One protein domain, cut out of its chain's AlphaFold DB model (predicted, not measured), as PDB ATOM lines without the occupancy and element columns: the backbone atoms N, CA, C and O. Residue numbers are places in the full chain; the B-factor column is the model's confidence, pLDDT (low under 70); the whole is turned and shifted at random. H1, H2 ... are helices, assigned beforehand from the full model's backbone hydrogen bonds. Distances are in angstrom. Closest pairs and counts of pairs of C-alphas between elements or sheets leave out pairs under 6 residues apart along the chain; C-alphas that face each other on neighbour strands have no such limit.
ATOM      1  N   ALA A  94     177.493 183.700 108.790       92.06
ATOM      2  CA  ALA A  94     178.524 184.405 109.555       92.06
ATOM      3  C   ALA A  94     178.910 185.762 108.935       92.06
ATOM      4  O   ALA A  94     179.123 186.743 109.644       92.06
ATOM      5  N   SER A  95     178.993 185.831 107.602       93.56
ATOM      6  CA  SER A  95     179.279 187.080 106.890       93.56
ATOM      7  C   SER A  95     178.089 188.044 106.876       93.56
ATOM      8  O   SER A  95     178.301 189.250 106.773       93.56
ATOM      9  N   MET A  96     176.854 187.544 106.938       93.69
ATOM     10  CA  MET A  96     175.669 188.388 107.081       93.69
ATOM     11  C   MET A  96     175.554 188.949 108.498       93.69
ATOM     12  O   MET A  96     175.219 190.119 108.630       93.69
ATOM     13  N   ASP A  97     175.903 188.181 109.530       92.00
ATOM     14  CA  ASP A  97     175.940 188.669 110.917       92.00
ATOM     15  C   ASP A  97     176.960 189.800 111.075       92.00
ATOM     16  O   ASP A  97     176.636 190.865 111.592       92.00
ATOM     17  N   GLU A  98     178.153 189.638 110.497       93.06
ATOM     18  CA  GLU A  98     179.156 190.706 110.451       93.06
ATOM     19  C   GLU A  98     178.629 191.977 109.748       93.06
ATOM     20  O   GLU A  98     178.898 193.098 110.187       93.06
ATOM     21  N   LEU A  99     177.866 191.825 108.657       94.25
ATOM     22  CA  LEU A  99     177.241 192.957 107.962       94.25
ATOM     23  C   LEU A  99     176.140 193.609 108.800       94.25
ATOM     24  O   LEU A  99     176.042 194.831 108.791       94.25
ATOM     25  N   ARG A 100     175.335 192.830 109.528       92.31
ATOM     26  CA  ARG A 100     174.309 193.355 110.440       92.31
ATOM     27  C   ARG A 100     174.920 194.186 111.566       92.31
ATOM     28  O   ARG A 100     174.345 195.210 111.924       92.31
ATOM     29  N   GLU A 101     176.082 193.775 112.074       90.56
ATOM     30  CA  GLU A 101     176.842 194.511 113.092       90.56
ATOM     31  C   GLU A 101     177.452 195.814 112.530       90.56
ATOM     32  O   GLU A 101     177.379 196.862 113.170       90.56
ATOM     33  N   LYS A 102     178.028 195.778 111.318       92.38
ATOM     34  CA  LYS A 102     178.688 196.946 110.692       92.38
ATOM     35  C   LYS A 102     177.723 197.944 110.055       92.38
ATOM     36  O   LYS A 102     178.016 199.136 109.990       92.38
ATOM     37  N   GLU A 103     176.602 197.459 109.536       93.12
ATOM     38  CA  GLU A 103     175.617 198.221 108.771       93.12
ATOM     39  C   GLU A 103     174.206 198.007 109.367       93.12
ATOM     40  O   GLU A 103     173.325 197.469 108.692       93.12
ATOM     41  N   PRO A 104     173.946 198.434 110.621       90.00
ATOM     42  CA  PRO A 104     172.683 198.145 111.315       90.00
ATOM     43  C   PRO A 104     171.449 198.690 110.583       90.00
ATOM     44  O   PRO A 104     170.399 198.055 110.573       90.00
ATOM     45  N   HIS A 105     171.605 199.796 109.849       90.25
ATOM     46  CA  HIS A 105     170.565 200.394 109.005       90.25
ATOM     47  C   HIS A 105     170.017 199.465 107.902       90.25
ATOM     48  O   HIS A 105     169.027 199.808 107.257       90.25
ATOM     49  N   LEU A 106     170.665 198.325 107.628       90.44
ATOM     50  CA  LEU A 106     170.163 197.341 106.667       90.44
ATOM     51  C   LEU A 106     168.964 196.541 107.187       90.44
ATOM     52  O   LEU A 106     168.225 196.018 106.363       90.44
ATOM     53  N   TRP A 107     168.804 196.402 108.505       88.50
ATOM     54  CA  TRP A 107     167.825 195.483 109.109       88.50
ATOM     55  C   TRP A 107     167.176 196.011 110.391       88.50
ATOM     56  O   TRP A 107     166.231 195.403 110.881       88.50
ATOM     57  N   HIS A 108     167.675 197.120 110.934       84.25
ATOM     58  CA  HIS A 108     167.121 197.789 112.103       84.25
ATOM     59  C   HIS A 108     166.866 199.256 111.775       84.25
ATOM     60  O   HIS A 108     167.769 199.967 111.309       84.25
ATOM     61  N   LYS A 109     165.634 199.716 112.005       82.06
ATOM     62  CA  LYS A 109     165.312 201.139 111.895       82.06
ATOM     63  C   LYS A 109     165.490 201.834 113.249       82.06
ATOM     64  O   LYS A 109     165.174 201.240 114.275       82.06
ATOM     65  N   PRO A 110     165.945 203.101 113.282       77.25
ATOM     66  CA  PRO A 110     166.185 203.817 114.538       77.25
ATOM     67  C   PRO A 110     164.969 203.940 115.472       77.25
ATOM     68  O   PRO A 110     165.151 204.176 116.663       77.25
ATOM     69  N   ASP A 111     163.753 203.828 114.938       82.62
ATOM     70  CA  ASP A 111     162.481 203.909 115.660       82.62
ATOM     71  C   ASP A 111     161.948 202.551 116.150       82.62
ATOM     72  O   ASP A 111     160.970 202.513 116.896       82.62
ATOM     73  N   GLU A 112     162.588 201.439 115.779       82.50
ATOM     74  CA  GLU A 112     162.211 200.100 116.234       82.50
ATOM     75  C   GLU A 112     162.868 199.791 117.590       82.50
ATOM     76  O   GLU A 112     164.093 199.747 117.716       82.50
ATOM     77  N   GLU A 113     162.048 199.542 118.617       78.44
ATOM     78  CA  GLU A 113     162.508 199.171 119.967       78.44
ATOM     79  C   GLU A 113     163.243 197.819 119.980       78.44
ATOM     80  O   GLU A 113     164.160 197.604 120.772       78.44
ATOM     81  N   PHE A 114     162.872 196.915 119.071       77.31
ATOM     82  CA  PHE A 114     163.517 195.624 118.870       77.31
ATOM     83  C   PHE A 114     163.579 195.284 117.381       77.31
ATOM     84  O   PHE A 114     162.624 195.500 116.638       77.31
ATOM     85  N   ALA A 115     164.703 194.707 116.958       80.62
ATOM     86  CA  ALA A 115     164.899 194.206 115.605       80.62
ATOM     87  C   ALA A 115     164.836 192.678 115.610       80.62
ATOM     88  O   ALA A 115     165.585 192.022 116.337       80.62
ATOM     89  N   ILE A 116     163.958 192.110 114.787       84.38
ATOM     90  CA  ILE A 116     163.870 190.665 114.571       84.38
ATOM     91  C   ILE A 116     164.375 190.393 113.163       84.38
ATOM     92  O   ILE A 116     163.865 190.969 112.202       84.38
ATOM     93  N   TYR A 117     165.353 189.502 113.035       88.00
ATOM     94  CA  TYR A 117     165.752 188.976 111.739       88.00
ATOM     95  C   TYR A 117     165.465 187.483 111.657       88.00
ATOM     96  O   TYR A 117     165.542 186.771 112.659       88.00
ATOM     97  N   TYR A 118     165.159 187.016 110.453       87.25
ATOM     98  CA  TYR A 118     164.960 185.598 110.196       87.25
ATOM     99  C   TYR A 118     166.262 184.978 109.679       87.25
ATOM    100  O   TYR A 118     166.842 185.473 108.703       87.25
ATOM    101  N   PRO A 119     166.786 183.931 110.340       81.56
ATOM    102  CA  PRO A 119     167.981 183.257 109.869       81.56
ATOM    103  C   PRO A 119     167.677 182.520 108.566       81.56
ATOM    104  O   PRO A 119     166.647 181.865 108.402       81.56
ATOM    105  N   ARG A 120     168.613 182.603 107.624       89.00
ATOM    106  CA  ARG A 120     168.540 181.834 106.386       89.00
ATOM    107  C   ARG A 120     168.960 180.393 106.664       89.00
ATOM    108  O   ARG A 120     170.054 180.176 107.190       89.00
ATOM    109  N   LYS A 121     168.166 179.422 106.197       90.25
ATOM    110  CA  LYS A 121     168.569 178.009 106.201       90.25
ATOM    111  C   LYS A 121     169.821 177.817 105.345       90.25
ATOM    112  O   LYS A 121     169.819 178.100 104.144       90.25
ATOM    113  N   ALA A 122     170.902 177.385 105.978       91.88
ATOM    114  CA  ALA A 122     172.165 177.142 105.302       91.88
ATOM    115  C   ALA A 122     172.227 175.724 104.728       91.88
ATOM    116  O   ALA A 122     171.583 174.805 105.224       91.88
ATOM    117  N   VAL A 123     173.051 175.549 103.694       92.75
ATOM    118  CA  VAL A 123     173.369 174.235 103.124       92.75
ATOM    119  C   VAL A 123     174.876 174.017 103.248       92.75
ATOM    120  O   VAL A 123     175.643 174.922 102.902       92.75
ATOM    121  N   PRO A 124     175.342 172.859 103.747       94.94
ATOM    122  CA  PRO A 124     176.772 172.585 103.849       94.94
ATOM    123  C   PRO A 124     177.457 172.681 102.482       94.94
ATOM    124  O   PRO A 124     176.978 172.128 101.495       94.94
ATOM    125  N   GLY A 125     178.576 173.405 102.419       93.62
ATOM    126  CA  GLY A 125     179.331 173.594 101.176       93.62
ATOM    127  C   GLY A 125     178.703 174.548 100.156       93.62
ATOM    128  O   GLY A 125     179.154 174.574  99.016       93.62
ATOM    129  N   GLU A 126     177.696 175.336 100.543       94.69
ATOM    130  CA  GLU A 126     177.109 176.348  99.662       94.69
ATOM    131  C   GLU A 126     178.128 177.374  99.133       94.69
ATOM    132  O   GLU A 126     179.073 177.775  99.825       94.69
ATOM    133  N   ASP A 127     177.889 177.855  97.911       96.31
ATOM    134  CA  ASP A 127     178.718 178.885  97.294       96.31
ATOM    135  C   ASP A 127     178.666 180.203  98.074       96.31
ATOM    136  O   ASP A 127     177.639 180.627  98.618       96.31
ATOM    137  N   LYS A 128     179.798 180.913  98.085       96.00
ATOM    138  CA  LYS A 128     179.886 182.229  98.721       96.00
ATOM    139  C   LYS A 128     179.012 183.237  97.980       96.00
ATOM    140  O   LYS A 128     179.246 183.545  96.812       96.00
ATOM    141  N   LEU A 129     178.070 183.842  98.698       96.38
ATOM    142  CA  LEU A 129     177.249 184.922  98.165       96.38
ATOM    143  C   LEU A 129     178.064 186.212  98.032       96.38
ATOM    144  O   LEU A 129     178.881 186.562  98.894       96.38
ATOM    145  N   SER A 130     177.790 186.967  96.967       97.25
ATOM    146  CA  SER A 130     178.369 188.298  96.790       97.25
ATOM    147  C   SER A 130     177.877 189.269  97.869       97.25
ATOM    148  O   SER A 130     176.766 189.146  98.390       97.25
ATOM    149  N   ALA A 131     178.674 190.296  98.168       95.81
ATOM    150  CA  ALA A 131     178.304 191.310  99.155       95.81
ATOM    151  C   ALA A 131     177.014 192.071  98.785       95.81
ATOM    152  O   ALA A 131     176.278 192.499  99.670       95.81
ATOM    153  N   LYS A 132     176.718 192.232  97.485       97.38
ATOM    154  CA  LYS A 132     175.465 192.844  97.013       97.38
ATOM    155  C   LYS A 132     174.259 191.967  97.360       97.38
ATOM    156  O   LYS A 132     173.280 192.480  97.883       97.38
ATOM    157  N   VAL A 133     174.361 190.661  97.105       97.19
ATOM    158  CA  VAL A 133     173.293 189.694  97.400       97.19
ATOM    159  C   VAL A 133     173.058 189.585  98.905       97.19
ATOM    160  O   VAL A 133     171.918 189.672  99.338       97.19
ATOM    161  N   LYS A 134     174.121 189.501  99.716       96.75
ATOM    162  CA  LYS A 134     174.006 189.464 101.187       96.75
ATOM    163  C   LYS A 134     173.252 190.671 101.744       96.75
ATOM    164  O   LYS A 134     172.320 190.501 102.518       96.75
ATOM    165  N   ARG A 135     173.609 191.889 101.316       97.00
ATOM    166  CA  ARG A 135     172.895 193.106 101.740       97.00
ATOM    167  C   ARG A 135     171.434 193.109 101.304       97.00
ATOM    168  O   ARG A 135     170.611 193.655 102.022       97.00
ATOM    169  N   GLN A 136     171.122 192.538 100.140       96.31
ATOM    170  CA  GLN A 136     169.738 192.423  99.688       96.31
ATOM    171  C   GLN A 136     168.946 191.473 100.592       96.31
ATOM    172  O   GLN A 136     167.935 191.892 101.133       96.31
ATOM    173  N   ILE A 137     169.473 190.276 100.866       95.38
ATOM    174  CA  ILE A 137     168.853 189.302 101.783       95.38
ATOM    175  C   ILE A 137     168.607 189.919 103.166       95.38
ATOM    176  O   ILE A 137     167.529 189.761 103.728       95.38
ATOM    177  N   ILE A 138     169.589 190.649 103.707       95.25
ATOM    178  CA  ILE A 138     169.459 191.317 105.010       95.25
ATOM    179  C   ILE A 138     168.315 192.344 105.001       95.25
ATOM    180  O   ILE A 138     167.563 192.397 105.969       95.25
ATOM    181  N   ARG A 139     168.177 193.135 103.926       94.25
ATOM    182  CA  ARG A 139     167.106 194.140 103.793       94.25
ATOM    183  C   ARG A 139     165.733 193.523 103.604       94.25
ATOM    184  O   ARG A 139     164.767 194.043 104.147       94.25
ATOM    185  N   ASP A 140     165.659 192.464 102.805       93.94
ATOM    186  CA  ASP A 140     164.399 191.783 102.528       93.94
ATOM    187  C   ASP A 140     163.864 191.133 103.805       93.94
ATOM    188  O   ASP A 140     162.655 191.138 104.024       93.94
ATOM    189  N   ASN A 141     164.769 190.625 104.658       92.06
ATOM    190  CA  ASN A 141     164.453 189.948 105.917       92.06
ATOM    191  C   ASN A 141     163.314 188.930 105.748       92.06
ATOM    192  O   ASN A 141     162.421 188.816 106.586       92.06
TER     193      ASN A 141
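This is residues 94 to 141 of the 256 residues of an uncharacterized protein of Pseudomonas sp. HPB0071 (UniProt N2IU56). What is the picture? There is little regular structure: two short helices, H2 and H1, pack nearly perpendicular to each other, and a wide loop without named elements, residues 103 to 130, joins them. What makes the length? Residues 109 to 114 and 121 to 127 stick out, and the C-alphas span 37 by 18 by 16 A. What are the counts? The printed part has 48 residues, with H1 then H2 and no named strand; it is all helix, though under half of the residues are in named elements, and only just compact, close to loose, with a radius of gyration of the C-alphas of 11.4 A.

Where is the longest helix? H2, residues 131 to 140, measures 14.3 A and ends at C-alpha 140 (164.399, 191.783, 102.528). Where is the other? H1, residues 94 to 102, measures 12.6 A from C-alpha 94 (178.524, 184.405, 109.555).

Do they touch? H2 and H1 touch, their closest C-alphas, of Lys 134 and Met 96, being 6.2 A apart. At what angle? They are about perpendicular, at 74 degrees. Are their backbones complete? In H1 and H2 every O i to N i+4 pair is within hydrogen-bond range.

How large is it? The two farthest C-alphas, of Asp 111 and Gly 125, are 37.6 A apart. Is anything missing or uncertain? The printed part has no cut, the link from H1 to H2 is long, and no printed residue is under 70 in pLDDT.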